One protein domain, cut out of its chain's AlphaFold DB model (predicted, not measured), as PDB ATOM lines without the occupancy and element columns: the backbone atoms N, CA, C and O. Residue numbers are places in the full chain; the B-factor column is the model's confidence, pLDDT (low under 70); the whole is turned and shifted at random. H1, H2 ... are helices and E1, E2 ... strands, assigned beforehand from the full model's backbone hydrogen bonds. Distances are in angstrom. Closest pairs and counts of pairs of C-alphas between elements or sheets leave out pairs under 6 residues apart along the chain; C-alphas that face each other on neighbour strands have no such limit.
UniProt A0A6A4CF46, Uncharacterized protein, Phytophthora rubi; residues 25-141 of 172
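What this domain is: This is residues 25 to 141 of the 172 residues of an uncharacterized protein of Phytophthora rubi (UniProt A0A6A4CF46). With little regular structure, long loops join two small two-strand sheets, the hairpin E3 and E4 and the antiparallel pair E1 and E2, with helices H1 and H2 set crosswise away from E1 and E2. The printed part has 117 residues, 46 in named elements, ordered E1 H1 H2 E2 E3 E4 H3, mixed in class. It is compact, radius of gyration of the C-alphas 14.7 A, spanning 36 by 30 by 30 A.

Where its parts are: Find C-alpha 122 at (-18.136, 14.753, 2.985); there E3, residues 122 to 126, begins, 13.5 A long. E4 is 129 to 134, E1 25 to 28, E2 107 to 110, H2 74 to 82. H1, 57 to 70, runs 20.3 A; H3, 137 to 140, ends at (-11.124, 20.711, 6.973).

How they stand to each other: In the hairpin E3 and E4, find N 124 and O 132, 2.9 A apart; between E1 and E2, N 25 and O 109, 2.9 A. H1 touches H2 with residues 63 to 67 alone, about perpendicular at 88 degrees; their closest C-alphas, Ala 67 and Val 74, are 5.4 A apart. Every O i to N i+4 pair is within hydrogen-bond range in H2, 9 of 10 in H1; H3 is too short.

The domain as a whole: The printed part has no cut; E1 to H1, H2 to E2 and E2 to E3 are long links. pLDDT is under 70 at residues 39 to 41, 46 to 60, 110 to 115 and 117 to 118.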
ATOM      1  N   TYR A  25     -26.996  17.594  10.934       75.19
ATOM      2  CA  TYR A  25     -27.948  17.953   9.914       75.19
ATOM      3  C   TYR A  25     -27.584  19.272   9.241       75.19
ATOM      4  O   TYR A  25     -26.878  20.123   9.782       75.19
ATOM      5  N   LEU A  26     -28.114  19.443   8.035       79.00
ATOM      6  CA  LEU A  26     -28.061  20.707   7.324       79.00
ATOM      7  C   LEU A  26     -29.054  21.698   7.953       79.00
ATOM      8  O   LEU A  26     -30.263  21.484   7.892       79.00
ATOM      9  N   GLU A  27     -28.545  22.783   8.528       79.50
ATOM     10  CA  GLU A  27     -29.340  23.892   9.073       79.50
ATOM     11  C   GLU A  27     -29.664  24.921   7.984       79.50
ATOM     12  O   GLU A  27     -30.802  25.372   7.872       79.50
ATOM     13  N   GLU A  28     -28.680  25.264   7.142       78.19
ATOM     14  CA  GLU A  28     -28.866  26.190   6.021       78.19
ATOM     15  C   GLU A  28     -28.279  25.634   4.712       78.19
ATOM     16  O   GLU A  28     -27.120  25.217   4.705       78.19
ATOM     17  N   PRO A  29     -29.029  25.674   3.594       75.06
ATOM     18  CA  PRO A  29     -30.443  26.044   3.527       75.06
ATOM     19  C   PRO A  29     -31.328  25.030   4.263       75.06
ATOM     20  O   PRO A  29     -31.054  23.834   4.268       75.06
ATOM     21  N   LYS A  30     -32.396  25.531   4.886       80.81
ATOM     22  CA  LYS A  30     -33.223  24.750   5.806       80.81
ATOM     23  C   LYS A  30     -34.005  23.656   5.068       80.81
ATOM     24  O   LYS A  30     -34.906  23.996   4.301       80.81
ATOM     25  N   PRO A  31     -33.729  22.361   5.295       79.75
ATOM     26  CA  PRO A  31     -34.453  21.291   4.624       79.75
ATOM     27  C   PRO A  31     -35.896  21.198   5.131       79.75
ATOM     28  O   PRO A  31     -36.251  21.691   6.205       79.75
ATOM     29  N   THR A  32     -36.744  20.525   4.354       82.56
ATOM     30  CA  THR A  32     -38.092  20.174   4.811       82.56
ATOM     31  C   THR A  32     -38.062  18.813   5.497       82.56
ATOM     32  O   THR A  32     -37.725  17.802   4.880       82.56
ATOM     33  N   TRP A  33     -38.415  18.796   6.777       82.31
ATOM     34  CA  TRP A  33     -38.426  17.599   7.615       82.31
ATOM     35  C   TRP A  33     -39.696  16.775   7.410       82.31
ATOM     36  O   TRP A  33     -40.776  17.331   7.200       82.31
ATOM     37  N   ALA A  34     -39.575  15.449   7.484       82.00
ATOM     38  CA  ALA A  34     -40.735  14.569   7.495       82.00
ATOM     39  C   ALA A  34     -41.532  14.728   8.803       82.00
ATOM     40  O   ALA A  34     -40.981  15.032   9.864       82.00
ATOM     41  N   ASN A  35     -42.851  14.530   8.728       83.88
ATOM     42  CA  ASN A  35     -43.740  14.726   9.873       83.88
ATOM     43  C   ASN A  35     -43.338  13.837  11.060       83.88
ATOM     44  O   ASN A  35     -43.129  12.634  10.908       83.88
ATOM     45  N   GLY A  36     -43.270  14.440  12.250       80.94
ATOM     46  CA  GLY A  36     -42.934  13.742  13.492       80.94
ATOM     47  C   GLY A  36     -41.457  13.365  13.646       80.94
ATOM     48  O   GLY A  36     -41.133  12.654  14.591       80.94
ATOM     49  N   GLN A  37     -40.572  13.820  12.752       77.50
ATOM     50  CA  GLN A  37     -39.135  13.581  12.870       77.50
ATOM     51  C   GLN A  37     -38.416  14.709  13.623       77.50
ATOM     52  O   GLN A  37     -38.754  15.886  13.476       77.50
ATOM     53  N   SER A  38     -37.383  14.339  14.383       70.25
ATOM     54  CA  SER A  38     -36.486  15.263  15.090       70.25
ATOM     55  C   SER A  38     -35.177  15.478  14.323       70.25
ATOM     56  O   SER A  38     -34.753  14.619  13.544       70.25
ATOM     57  N   ASN A  39     -34.519  16.614  14.573       68.19
ATOM     58  CA  ASN A  39     -33.165  16.916  14.107       68.19
ATOM     59  C   ASN A  39     -32.286  17.406  15.287       68.19
ATOM     60  O   ASN A  39     -32.712  18.305  16.011       68.19
ATOM     61  N   PRO A  40     -31.097  16.804  15.510       67.56
ATOM     62  CA  PRO A  40     -30.701  15.494  14.984       67.56
ATOM     63  C   PRO A  40     -31.648  14.386  15.498       67.56
ATOM     64  O   PRO A  40     -32.234  14.496  16.574       67.56
ATOM     65  N   GLY A  41     -31.835  13.325  14.715       69.62
ATOM     66  CA  GLY A  41     -32.666  12.173  15.073       69.62
ATOM     67  C   GLY A  41     -32.102  10.894  14.463       69.62
ATOM     68  O   GLY A  41     -31.403  10.957  13.455       69.62
ATOM     69  N   TRP A  42     -32.386   9.747  15.081       75.00
ATOM     70  CA  TRP A  42     -31.894   8.449  14.612       75.00
ATOM     71  C   TRP A  42     -32.468   8.102  13.228       75.00
ATOM     72  O   TRP A  42     -33.667   8.274  13.009       75.00
ATOM     73  N   VAL A  43     -31.620   7.610  12.315       76.12
ATOM     74  CA  VAL A  43     -32.000   7.243  10.934       76.12
ATOM     75  C   VAL A  43     -31.892   5.737  10.710       76.12
ATOM     76  O   VAL A  43     -32.864   5.094  10.314       76.12
ATOM     77  N   VAL A  44     -30.699   5.183  10.917       72.69
ATOM     78  CA  VAL A  44     -30.389   3.780  10.652       72.69
ATOM     79  C   VAL A  44     -29.203   3.353  11.506       72.69
ATOM     80  O   VAL A  44     -28.351   4.170  11.851       72.69
ATOM     81  N   LEU A  45     -29.154   2.069  11.846       70.88
ATOM     82  CA  LEU A  45     -27.959   1.428  12.377       70.88
ATOM     83  C   LEU A  45     -27.254   0.726  11.218       70.88
ATOM     84  O   LEU A  45     -27.836  -0.157  10.588       70.88
ATOM     85  N   ILE A  46     -26.015   1.123  10.943       67.69
ATOM     86  CA  ILE A  46     -25.176   0.483   9.930       67.69
ATOM     87  C   ILE A  46     -24.413  -0.649  10.623       67.69
ATOM     88  O   ILE A  46     -23.337  -0.446  11.176       67.69
ATOM     89  N   ASP A  47     -24.994  -1.847  10.631       59.88
ATOM     90  CA  ASP A  47     -24.344  -3.027  11.204       59.88
ATOM     91  C   ASP A  47     -23.478  -3.740  10.154       59.88
ATOM     92  O   ASP A  47     -23.946  -4.088   9.071       59.88
ATOM     93  N   ASN A  48     -22.228  -4.047  10.519       50.81
ATOM     94  CA  ASN A  48     -21.351  -4.985   9.802       50.81
ATOM     95  C   ASN A  48     -21.046  -4.649   8.327       50.81
ATOM     96  O   ASN A  48     -20.846  -5.570   7.535       50.81
ATOM     97  N   TYR A  49     -20.975  -3.373   7.933       52.47
ATOM     98  CA  TYR A  49     -20.712  -3.066   6.520       52.47
ATOM     99  C   TYR A  49     -19.278  -3.383   6.067       52.47
ATOM    100  O   TYR A  49     -19.062  -3.745   4.919       52.47
ATOM    101  N   TRP A  50     -18.303  -3.293   6.967       55.12
ATOM    102  CA  TRP A  50     -16.944  -3.844   6.887       55.12
ATOM    103  C   TRP A  50     -16.248  -3.464   8.208       55.12
ATOM    104  O   TRP A  50     -16.771  -2.630   8.949       55.12
ATOM    105  N   ASP A  51     -15.068  -4.008   8.523       58.91
ATOM    106  CA  ASP A  51     -14.246  -3.460   9.617       58.91
ATOM    107  C   ASP A  51     -13.710  -2.080   9.201       58.91
ATOM    108  O   ASP A  51     -12.622  -1.963   8.634       58.91
ATOM    109  N   ILE A  52     -14.512  -1.030   9.398       54.22
ATOM    110  CA  ILE A  52     -14.178   0.360   9.062       54.22
ATOM    111  C   ILE A  52     -13.281   0.985  10.154       54.22
ATOM    112  O   ILE A  52     -12.539   1.926   9.878       54.22
ATOM    113  N   GLY A  53     -13.103   0.318  11.302       51.94
ATOM    114  CA  GLY A  53     -12.314   0.812  12.438       51.94
ATOM    115  C   GLY A  53     -13.048   1.912  13.213       51.94
ATOM    116  O   GLY A  53     -14.140   2.309  12.831       51.94
ATOM    117  N   SER A  54     -12.460   2.392  14.314       49.38
ATOM    118  CA  SER A  54     -13.146   3.256  15.298       49.38
ATOM    119  C   SER A  54     -12.717   4.735  15.307       49.38
ATOM    120  O   SER A  54     -12.905   5.401  16.324       49.38
ATOM    121  N   GLY A  55     -12.090   5.257  14.249       50.97
ATOM    122  CA  GLY A  55     -11.697   6.676  14.205       50.97
ATOM    123  C   GLY A  55     -10.594   7.029  13.201       50.97
ATOM    124  O   GLY A  55      -9.675   6.233  12.986       50.97
ATOM    125  N   GLY A  56     -10.603   8.267  12.695       54.91
ATOM    126  CA  GLY A  56      -9.422   8.971  12.161       54.91
ATOM    127  C   GLY A  56      -9.127   8.755  10.672       54.91
ATOM    128  O   GLY A  56      -9.944   8.217   9.933       54.91
ATOM    129  N   ASP A  57      -7.922   9.127  10.220       60.47
ATOM    130  CA  ASP A  57      -7.512   9.064   8.798       60.47
ATOM    131  C   ASP A  57      -7.714   7.681   8.148       60.47
ATOM    132  O   ASP A  57      -7.888   7.562   6.933       60.47
ATOM    133  N   GLN A  58      -7.707   6.616   8.957       62.94
ATOM    134  CA  GLN A  58      -7.985   5.260   8.491       62.94
ATOM    135  C   GLN A  58      -9.429   5.094   7.998       62.94
ATOM    136  O   GLN A  58      -9.645   4.382   7.018       62.94
ATOM    137  N   GLN A  59     -10.406   5.746   8.632       64.31
ATOM    138  CA  GLN A  59     -11.806   5.723   8.202       64.31
ATOM    139  C   GLN A  59     -11.989   6.528   6.907       64.31
ATOM    140  O   GLN A  59     -12.524   5.985   5.936       64.31
ATOM    141  N   CYS A  60     -11.415   7.735   6.818       66.19
ATOM    142  CA  CYS A  60     -11.352   8.523   5.577       66.19
ATOM    143  C   CYS A  60     -10.779   7.713   4.400       66.19
ATOM    144  O   CYS A  60     -11.319   7.710   3.291       66.19
ATOM    145  N   GLY A  61      -9.679   6.989   4.636       72.50
ATOM    146  CA  GLY A  61      -9.028   6.158   3.624       72.50
ATOM    147  C   GLY A  61      -9.868   4.963   3.160       72.50
ATOM    148  O   GLY A  61      -9.783   4.566   1.993       72.50
ATOM    149  N   LYS A  62     -10.713   4.397   4.029       74.75
ATOM    150  CA  LYS A  62     -11.532   3.223   3.695       74.75
ATOM    151  C   LYS A  62     -12.677   3.551   2.747       74.75
ATOM    152  O   LYS A  62     -12.881   2.791   1.806       74.75
ATOM    153  N   PHE A  63     -13.367   4.680   2.919       75.50
ATOM    154  CA  PHE A  63     -14.409   5.097   1.969       75.50
ATOM    155  C   PHE A  63     -13.862   5.284   0.554       75.50
ATOM    156  O   PHE A  63     -14.461   4.801  -0.405       75.50
ATOM    157  N   LYS A  64     -12.674   5.885   0.431       79.31
ATOM    158  CA  LYS A  64     -11.967   5.997  -0.851       79.31
ATOM    159  C   LYS A  64     -11.576   4.643  -1.428       79.31
ATOM    160  O   LYS A  64     -11.868   4.365  -2.583       79.31
ATOM    161  N   THR A  65     -10.991   3.774  -0.605       84.25
ATOM    162  CA  THR A  65     -10.623   2.414  -1.030       84.25
ATOM    163  C   THR A  65     -11.845   1.644  -1.543       84.25
ATOM    164  O   THR A  65     -11.767   0.962  -2.562       84.25
ATOM    165  N   MET A  66     -12.995   1.771  -0.873       79.19
ATOM    166  CA  MET A  66     -14.245   1.142  -1.305       79.19
ATOM    167  C   MET A  66     -14.753   1.720  -2.626       79.19
ATOM    168  O   MET A  66     -15.160   0.959  -3.505       79.19
ATOM    169  N   ALA A  67     -14.713   3.044  -2.774       84.44
ATOM    170  CA  ALA A  67     -15.101   3.735  -3.998       84.44
ATOM    171  C   ALA A  67     -14.253   3.251  -5.188       84.44
ATOM    172  O   ALA A  67     -14.797   2.839  -6.213       84.44
ATOM    173  N   GLU A  68     -12.931   3.165  -5.009       89.44
ATOM    174  CA  GLU A  68     -11.994   2.642  -6.009       89.44
ATOM    175  C   GLU A  68     -12.257   1.171  -6.359       89.44
ATOM    176  O   GLU A  68     -12.356   0.830  -7.537       89.44
ATOM    177  N   GLN A  69     -12.417   0.295  -5.359       89.00
ATOM    178  CA  GLN A  69     -12.669  -1.137  -5.579       89.00
ATOM    179  C   GLN A  69     -13.983  -1.404  -6.320       89.00
ATOM    180  O   GLN A  69     -14.066  -2.349  -7.106       89.00
ATOM    181  N   LYS A  70     -15.006  -0.583  -6.069       88.12
ATOM    182  CA  LYS A  70     -16.318  -0.682  -6.718       88.12
ATOM    183  C   LYS A  70     -16.401   0.104  -8.033       88.12
ATOM    184  O   LYS A  70     -17.355  -0.089  -8.780       88.12
ATOM    185  N   GLY A  71     -15.429   0.968  -8.328       91.00
ATOM    186  CA  GLY A  71     -15.456   1.855  -9.492       91.00
ATOM    187  C   GLY A  71     -16.572   2.907  -9.435       91.00
ATOM    188  O   GLY A  71     -17.102   3.282 -10.479       91.00
ATOM    189  N   VAL A  72     -16.949   3.352  -8.233       85.69
ATOM    190  CA  VAL A  72     -18.018   4.341  -7.984       85.69
ATOM    191  C   VAL A  72     -17.497   5.514  -7.145       85.69
ATOM    192  O   VAL A  72     -16.343   5.500  -6.720       85.69
ATOM    193  N   GLY A  73     -18.313   6.546  -6.912       81.81
ATOM    194  CA  GLY A  73     -17.957   7.660  -6.026       81.81
ATOM    195  C   GLY A  73     -18.144   7.338  -4.538       81.81
ATOM    196  O   GLY A  73     -18.814   6.369  -4.175       81.81
ATOM    197  N   VAL A  74     -17.602   8.186  -3.656       78.25
ATOM    198  CA  VAL A  74     -17.788   8.053  -2.198       78.25
ATOM    199  C   VAL A  74     -19.270   8.157  -1.826       78.25
ATOM    200  O   VAL A  74     -19.762   7.294  -1.098       78.25
ATOM    201  N   LYS A  75     -20.011   9.122  -2.391       80.69
ATOM    202  CA  LYS A  75     -21.479   9.188  -2.292       80.69
ATOM    203  C   LYS A  75     -22.157   7.845  -2.562       80.69
ATOM    204  O   LYS A  75     -23.039   7.455  -1.803       80.69
ATOM    205  N   ASP A  76     -21.773   7.157  -3.633       81.94
ATOM    206  CA  ASP A  76     -22.430   5.916  -4.052       81.94
ATOM    207  C   ASP A  76     -22.153   4.786  -3.058       81.94
ATOM    208  O   ASP A  76     -23.057   4.026  -2.722       81.94
ATOM    209  N   VAL A  77     -20.931   4.719  -2.519       78.75
ATOM    210  CA  VAL A  77     -20.593   3.798  -1.425       78.75
ATOM    211  C   VAL A  77     -21.457   4.074  -0.200       78.75
ATOM    212  O   VAL A  77     -21.997   3.144   0.389       78.75
ATOM    213  N   VAL A  78     -21.605   5.342   0.188       76.06
ATOM    214  CA  VAL A  78     -22.385   5.721   1.372       76.06
ATOM    215  C   VAL A  78     -23.882   5.459   1.166       76.06
ATOM    216  O   VAL A  78     -24.552   5.000   2.087       76.06
ATOM    217  N   LEU A  79     -24.410   5.690  -0.037       77.44
ATOM    218  CA  LEU A  79     -25.798   5.378  -0.395       77.44
ATOM    219  C   LEU A  79     -26.092   3.876  -0.383       77.44
ATOM    220  O   LEU A  79     -27.127   3.463   0.137       77.44
ATOM    221  N   ASP A  80     -25.167   3.075  -0.903       79.56
ATOM    222  CA  ASP A  80     -25.220   1.612  -0.863       79.56
ATOM    223  C   ASP A  80     -25.233   1.096   0.590       79.56
ATOM    224  O   ASP A  80     -25.992   0.192   0.925       79.56
ATOM    225  N   ILE A  81     -24.476   1.752   1.482       75.25
ATOM    226  CA  ILE A  81     -24.445   1.449   2.920       75.25
ATOM    227  C   ILE A  81     -25.779   1.729   3.613       75.25
ATOM    228  O   ILE A  81     -26.260   0.898   4.385       75.25
ATOM    229  N   VAL A  82     -26.349   2.919   3.409       74.31
ATOM    230  CA  VAL A  82     -27.559   3.318   4.148       74.31
ATOM    231  C   VAL A  82     -28.835   2.691   3.604       74.31
ATOM    232  O   VAL A  82     -29.810   2.577   4.345       74.31
ATOM    233  N   GLY A  83     -28.840   2.305   2.328       73.94
ATOM    234  CA  GLY A  83     -30.023   1.841   1.621       73.94
ATOM    235  C   GLY A  83     -30.892   2.969   1.051       73.94
ATOM    236  O   GLY A  83     -30.963   4.097   1.557       73.94
ATOM    237  N   ASP A  84     -31.603   2.639  -0.028       74.25
ATOM    238  CA  ASP A  84     -32.408   3.580  -0.817       74.25
ATOM    239  C   ASP A  84     -33.520   4.275  -0.017       74.25
ATOM    240  O   ASP A  84     -33.895   5.415  -0.306       74.25
ATOM    241  N   ASP A  85     -34.051   3.608   1.006       73.31
ATOM    242  CA  ASP A  85     -35.136   4.094   1.859       73.31
ATOM    243  C   ASP A  85     -34.654   5.022   2.988       73.31
ATOM    244  O   ASP A  85     -35.478   5.579   3.724       73.31
ATOM    245  N   LYS A  86     -33.334   5.197   3.136       74.75
ATOM    246  CA  LYS A  86     -32.699   6.047   4.158       74.75
ATOM    247  C   LYS A  86     -31.797   7.131   3.580       74.75
ATOM    248  O   LYS A  86     -31.287   7.961   4.331       74.75
ATOM    249  N   LYS A  87     -31.698   7.227   2.250       74.94
ATOM    250  CA  LYS A  87     -30.891   8.236   1.547       74.94
ATOM    251  C   LYS A  87     -31.147   9.679   2.001       74.94
ATOM    252  O   LYS A  87     -30.237  10.491   2.001       74.94
ATOM    253  N   CYS A  88     -32.372  10.034   2.385       74.81
ATOM    254  CA  CYS A  88     -32.730  11.401   2.791       74.81
ATOM    255  C   CYS A  88     -32.747  11.614   4.314       74.81
ATOM    256  O   CYS A  88     -33.165  12.684   4.768       74.81
ATOM    257  N   GLY A  89     -32.317  10.627   5.108       79.25
ATOM    258  CA  GLY A  89     -32.454  10.661   6.561       79.25
ATOM    259  C   GLY A  89     -33.885  11.004   6.978       79.25
ATOM    260  O   GLY A  89     -34.845  10.415   6.486       79.25
ATOM    261  N   ASN A  90     -34.025  12.029   7.818       80.19
ATOM    262  CA  ASN A  90     -35.317  12.511   8.316       80.19
ATOM    263  C   ASN A  90     -35.985  13.582   7.428       80.19
ATOM    264  O   ASN A  90     -36.988  14.182   7.824       80.19
ATOM    265  N   THR A  91     -35.440  13.864   6.242       82.38
ATOM    266  CA  THR A  91     -35.972  14.886   5.322       82.38
ATOM    267  C   THR A  91     -36.934  14.293   4.291       82.38
ATOM    268  O   THR A  91     -36.894  13.105   3.974       82.38
ATOM    269  N   LEU A  92     -37.828  15.126   3.753       79.31
ATOM    270  CA  LEU A  92     -38.751  14.720   2.694       79.31
ATOM    271  C   LEU A  92     -38.017  14.559   1.357       79.31
ATOM    272  O   LEU A  92     -37.418  15.511   0.867       79.31
ATOM    273  N   VAL A  93     -38.169  13.392   0.722       74.31
ATOM    274  CA  VAL A  93     -37.557  13.065  -0.584       74.31
ATOM    275  C   VAL A  93     -38.088  13.934  -1.725       74.31
ATOM    276  O   VAL A  93     -37.380  14.150  -2.689       74.31
ATOM    277  N   ASN A  94     -39.315  14.451  -1.628       77.38
ATOM    278  CA  ASN A  94     -39.962  15.232  -2.693       77.38
ATOM    279  C   ASN A  94     -40.417  16.617  -2.200       77.38
ATOM    280  O   ASN A  94     -41.489  17.097  -2.566       77.38
ATOM    281  N   ALA A  95     -39.643  17.241  -1.309       78.31
ATOM    282  CA  ALA A  95     -39.893  18.613  -0.879       78.31
ATOM    283  C   ALA A  95     -39.691  19.632  -2.010       78.31
ATOM    284  O   ALA A  95     -39.023  19.375  -3.010       78.31
ATOM    285  N   SER A  96     -40.207  20.842  -1.808       80.06
ATOM    286  CA  SER A  96     -39.848  21.975  -2.657       80.06
ATOM    287  C   SER A  96     -38.353  22.306  -2.509       80.06
ATOM    288  O   SER A  96     -37.860  22.359  -1.374       80.06
ATOM    289  N   PRO A  97     -37.633  22.583  -3.615       78.06
ATOM    290  CA  PRO A  97     -36.245  23.028  -3.558       78.06
ATOM    291  C   PRO A  97     -36.084  24.264  -2.674       78.06
ATOM    292  O   PRO A  97     -36.899  25.188  -2.723       78.06
ATOM    293  N   GLN A  98     -35.014  24.292  -1.884       79.31
ATOM    294  CA  GLN A  98     -34.693  25.437  -1.037       79.31
ATOM    295  C   GLN A  98     -33.838  26.460  -1.793       79.31
ATOM    296  O   GLN A  98     -32.997  26.068  -2.612       79.31
ATOM    297  N   PRO A  99     -34.033  27.767  -1.536       77.94
ATOM    298  CA  PRO A  99     -33.242  28.804  -2.168       77.94
ATOM    299  C   PRO A  99     -31.791  28.757  -1.706       77.94
ATOM    300  O   PRO A  99     -31.432  28.184  -0.677       77.94
ATOM    301  N   ILE A 100     -30.964  29.437  -2.485       74.31
ATOM    302  CA  ILE A 100     -29.560  29.609  -2.184       74.31
ATOM    303  C   ILE A 100     -29.382  30.590  -1.013       74.31
ATOM    304  O   ILE A 100     -29.867  31.713  -1.175       74.31
ATOM    305  N   PRO A 101     -28.696  30.288   0.120       72.62
ATOM    306  CA  PRO A 101     -28.359  31.332   1.084       72.62
ATOM    307  C   PRO A 101     -27.570  32.457   0.412       72.62
ATOM    308  O   PRO A 101     -26.707  32.214  -0.427       72.62
ATOM    309  N   ALA A 102     -27.889  33.707   0.745       78.12
ATOM    310  CA  ALA A 102     -27.381  34.874   0.018       78.12
ATOM    311  C   ALA A 102     -25.855  35.049   0.117       78.12
ATOM    312  O   ALA A 102     -25.233  35.620  -0.776       78.12
ATOM    313  N   ASP A 103     -25.248  34.544   1.190       76.25
ATOM    314  CA  ASP A 103     -23.795  34.498   1.371       76.25
ATOM    315  C   ASP A 103     -23.136  33.322   0.632       76.25
ATOM    316  O   ASP A 103     -21.911  33.181   0.644       76.25
ATOM    317  N   GLY A 104     -23.955  32.495  -0.016       72.69
ATOM    318  CA  GLY A 104     -23.561  31.279  -0.681       72.69
ATOM    319  C   GLY A 104     -23.064  30.221   0.289       72.69
ATOM    320  O   GLY A 104     -22.292  29.399  -0.149       72.69
ATOM    321  N   LYS A 105     -23.412  30.187   1.575       72.94
ATOM    322  CA  LYS A 105     -22.851  29.171   2.487       72.94
ATOM    323  C   LYS A 105     -23.870  28.110   2.859       72.94
ATOM    324  O   LYS A 105     -25.067  28.368   2.891       72.94
ATOM    325  N   ALA A 106     -23.371  26.911   3.147       75.94
ATOM    326  CA  ALA A 106     -24.136  25.883   3.832       75.94
ATOM    327  C   ALA A 106     -23.734  25.889   5.305       75.94
ATOM    328  O   ALA A 106     -22.565  26.103   5.632       75.94
ATOM    329  N   LYS A 107     -24.697  25.643   6.191       76.69
ATOM    330  CA  LYS A 107     -24.437  25.458   7.619       76.69
ATOM    331  C   LYS A 107     -24.820  24.044   7.998       76.69
ATOM    332  O   LYS A 107     -25.974  23.652   7.849       76.69
ATOM    333  N   TRP A 108     -23.837  23.303   8.482       77.38
ATOM    334  CA  TRP A 108     -24.018  21.988   9.072       77.38
ATOM    335  C   TRP A 108     -23.928  22.115  10.589       77.38
ATOM    336  O   TRP A 108     -22.999  22.748  11.095       77.38
ATOM    337  N   LEU A 109     -24.879  21.525  11.304       73.94
ATOM    338  CA  LEU A 109     -24.889  21.473  12.759       73.94
ATOM    339  C   LEU A 109     -24.781  20.023  13.215       73.94
ATOM    340  O   LEU A 109     -25.605  19.194  12.842       73.94
ATOM    341  N   GLY A 110     -23.775  19.731  14.036       69.75
ATOM    342  CA  GLY A 110     -23.690  18.481  14.787       69.75
ATOM    343  C   GLY A 110     -24.635  18.462  15.988       69.75
ATOM    344  O   GLY A 110     -25.376  19.418  16.234       69.75
ATOM    345  N   ASN A 111     -24.584  17.399  16.794       64.69
ATOM    346  CA  ASN A 111     -25.321  17.353  18.061       64.69
ATOM    347  C   ASN A 111     -24.852  18.480  19.000       64.69
ATOM    348  O   ASN A 111     -23.689  18.521  19.392       64.69
ATOM    349  N   GLY A 112     -25.735  19.427  19.327       63.78
ATOM    350  CA  GLY A 112     -25.378  20.620  20.109       63.78
ATOM    351  C   GLY A 112     -24.688  21.742  19.316       63.78
ATOM    352  O   GLY A 112     -24.288  22.738  19.910       63.78
ATOM    353  N   GLY A 113     -24.586  21.614  17.986       62.12
ATOM    354  CA  GLY A 113     -24.190  22.686  17.069       62.12
ATOM    355  C   GLY A 113     -22.711  22.797  16.707       62.12
ATOM    356  O   GLY A 113     -22.352  23.707  15.970       62.12
ATOM    357  N   GLY A 114     -21.866  21.862  17.143       65.25
ATOM    358  CA  GLY A 114     -20.407  21.908  16.965       65.25
ATOM    359  C   GLY A 114     -19.854  21.532  15.579       65.25
ATOM    360  O   GLY A 114     -18.686  21.179  15.489       65.25
ATOM    361  N   GLY A 115     -20.639  21.591  14.497       69.06
ATOM    362  CA  GLY A 115     -20.195  21.150  13.161       69.06
ATOM    363  C   GLY A 115     -20.051  19.626  13.023       69.06
ATOM    364  O   GLY A 115     -20.859  18.886  13.578       69.06
ATOM    365  N   PHE A 116     -19.085  19.148  12.232       70.88
ATOM    366  CA  PHE A 116     -18.808  17.711  12.104       70.88
ATOM    367  C   PHE A 116     -18.184  17.193  13.406       70.88
ATOM    368  O   PHE A 116     -17.132  17.667  13.814       70.88
ATOM    369  N   THR A 117     -18.853  16.251  14.075       62.94
ATOM    370  CA  THR A 117     -18.394  15.680  15.358       62.94
ATOM    371  C   THR A 117     -17.592  14.388  15.191       62.94
ATOM    372  O   THR A 117     -17.082  13.858  16.175       62.94
ATOM    373  N   HIS A 118     -17.500  13.885  13.960       65.31
ATOM    374  CA  HIS A 118     -16.776  12.681  13.570       65.31
ATOM    375  C   HIS A 118     -15.972  12.977  12.313       65.31
ATOM    376  O   HIS A 118     -16.348  13.868  11.545       65.31
ATOM    377  N   VAL A 119     -14.883  12.232  12.145       71.19
ATOM    378  CA  VAL A 119     -13.980  12.326  10.999       71.19
ATOM    379  C   VAL A 119     -14.734  11.828   9.753       71.19
ATOM    380  O   VAL A 119     -15.932  11.554   9.794       71.19
ATOM    381  N   GLY A 120     -14.094  11.800   8.594       70.94
ATOM    382  CA  GLY A 120     -14.659  11.147   7.422       70.94
ATOM    383  C   GLY A 120     -14.938  12.094   6.266       70.94
ATOM    384  O   GLY A 120     -14.879  13.326   6.404       70.94
ATOM    385  N   PRO A 121     -15.200  11.511   5.089       73.56
ATOM    386  CA  PRO A 121     -15.401  12.286   3.888       73.56
ATOM    387  C   PRO A 121     -16.772  12.959   3.904       73.56
ATOM    388  O   PRO A 121     -17.756  12.435   4.435       73.56
ATOM    389  N   CYS A 122     -16.859  14.113   3.255       76.88
ATOM    390  CA  CYS A 122     -18.136  14.753   2.985       76.88
ATOM    391  C   CYS A 122     -18.168  15.341   1.584       76.88
ATOM    392  O   CYS A 122     -17.180  15.852   1.055       76.88
ATOM    393  N   GLU A 123     -19.352  15.297   0.992       78.06
ATOM    394  CA  GLU A 123     -19.594  15.812  -0.342       78.06
ATOM    395  C   GLU A 123     -20.894  16.613  -0.331       78.06
ATOM    396  O   GLU A 123     -21.891  16.188   0.249       78.06
ATOM    397  N   ILE A 124     -20.900  17.781  -0.976       77.56
ATOM    398  CA  ILE A 124     -22.129  18.549  -1.205       77.56
ATOM    399  C   ILE A 124     -22.429  18.502  -2.689       77.56
ATOM    400  O   ILE A 124     -21.619  18.923  -3.520       77.56
ATOM    401  N   TYR A 125     -23.631  18.038  -3.000       74.06
ATOM    402  CA  TYR A 125     -24.144  17.967  -4.354       74.06
ATOM    403  C   TYR A 125     -25.228  19.002  -4.565       74.06
ATOM    404  O   TYR A 125     -26.124  19.179  -3.737       74.06
ATOM    405  N   LEU A 126     -25.129  19.675  -5.704       73.88
ATOM    406  CA  LEU A 126     -26.177  20.517  -6.225       73.88
ATOM    407  C   LEU A 126     -26.670  19.914  -7.533       73.88
ATOM    408  O   LEU A 126     -25.933  19.899  -8.519       73.88
ATOM    409  N   ASP A 127     -27.887  19.378  -7.538       74.75
ATOM    410  CA  ASP A 127     -28.276  18.414  -8.566       74.75
ATOM    411  C   ASP A 127     -27.249  17.284  -8.687       74.75
ATOM    412  O   ASP A 127     -26.782  16.748  -7.681       74.75
ATOM    413  N   ASP A 128     -26.888  16.924  -9.911       75.81
ATOM    414  CA  ASP A 128     -25.939  15.845 -10.183       75.81
ATOM    415  C   ASP A 128     -24.485  16.344 -10.127       75.81
ATOM    416  O   ASP A 128     -23.553  15.643 -10.517       75.81
ATOM    417  N   LYS A 129     -24.267  17.587  -9.676       76.00
ATOM    418  CA  LYS A 129     -22.958  18.229  -9.654       76.00
ATOM    419  C   LYS A 129     -22.429  18.327  -8.231       76.00
ATOM    420  O   LYS A 129     -22.948  19.083  -7.413       76.00
ATOM    421  N   MET A 130     -21.322  17.640  -7.974       78.44
ATOM    422  CA  MET A 130     -20.540  17.851  -6.762       78.44
ATOM    423  C   MET A 130     -19.958  19.269  -6.765       78.44
ATOM    424  O   MET A 130     -19.312  19.688  -7.730       78.44
ATOM    425  N   VAL A 131     -20.205  20.027  -5.701       74.81
ATOM    426  CA  VAL A 131     -19.682  21.395  -5.528       74.81
ATOM    427  C   VAL A 131     -18.764  21.539  -4.330       74.81
ATOM    428  O   VAL A 131     -18.093  22.560  -4.192       74.81
ATOM    429  N   LEU A 132     -18.731  20.517  -3.485       79.38
ATOM    430  CA  LEU A 132     -17.797  20.397  -2.391       79.38
ATOM    431  C   LEU A 132     -17.432  18.936  -2.209       79.38
ATOM    432  O   LEU A 132     -18.301  18.074  -2.313       79.38
ATOM    433  N   HIS A 133     -16.168  18.711  -1.897       80.88
ATOM    434  CA  HIS A 133     -15.623  17.441  -1.467       80.88
ATOM    435  C   HIS A 133     -14.558  17.745  -0.410       80.88
ATOM    436  O   HIS A 133     -13.806  18.711  -0.570       80.88
ATOM    437  N   GLY A 134     -14.536  16.957   0.655       77.25
ATOM    438  CA  GLY A 134     -13.476  16.932   1.653       77.25
ATOM    439  C   GLY A 134     -13.217  15.489   2.058       77.25
ATOM    440  O   GLY A 134     -14.155  14.695   2.156       77.25
ATOM    441  N   ASP A 135     -11.948  15.162   2.269       76.38
ATOM    442  CA  ASP A 135     -11.522  13.818   2.654       76.38
ATOM    443  C   ASP A 135     -11.668  13.611   4.163       76.38
ATOM    444  O   ASP A 135     -11.996  12.509   4.605       76.38
ATOM    445  N   ASN A 136     -11.438  14.673   4.939       75.69
ATOM    446  CA  ASN A 136     -11.659  14.723   6.379       75.69
ATOM    447  C   ASN A 136     -12.371  16.035   6.730       75.69
ATOM    448  O   ASN A 136     -11.747  17.068   6.968       75.69
ATOM    449  N   CYS A 137     -13.700  16.001   6.759       75.75
ATOM    450  CA  CYS A 137     -14.488  17.216   6.927       75.75
ATOM    451  C   CYS A 137     -14.491  17.778   8.351       75.75
ATOM    452  O   CYS A 137     -14.756  18.968   8.523       75.75
ATOM    453  N   GLU A 138     -14.155  16.969   9.352       74.38
ATOM    454  CA  GLU A 138     -13.958  17.434  10.726       74.38
ATOM    455  C   GLU A 138     -12.722  18.328  10.839       74.38
ATOM    456  O   GLU A 138     -12.810  19.435  11.380       74.38
ATOM    457  N   ASP A 139     -11.605  17.924  10.226       77.69
ATOM    458  CA  ASP A 139     -10.395  18.746  10.220       77.69
ATOM    459  C   ASP A 139     -10.487  19.921   9.228       77.69
ATOM    460  O   ASP A 139     -10.125  21.055   9.562       77.69
ATOM    461  N   GLU A 140     -11.024  19.691   8.025       78.56
ATOM    462  CA  GLU A 140     -11.124  20.711   6.973       78.56
ATOM    463  C   GLU A 140     -12.162  21.802   7.289       78.56
ATOM    464  O   GLU A 140     -11.951  22.983   6.987       78.56
ATOM    465  N   TYR A 141     -13.285  21.429   7.916       75.19
ATOM    466  CA  TYR A 141     -14.414  22.318   8.200       75.19
ATOM    467  C   TYR A 141     -14.725  22.370   9.692       75.19
ATOM    468  O   TYR A 141     -15.843  22.080  10.124       75.19
TER     469      TYR A 141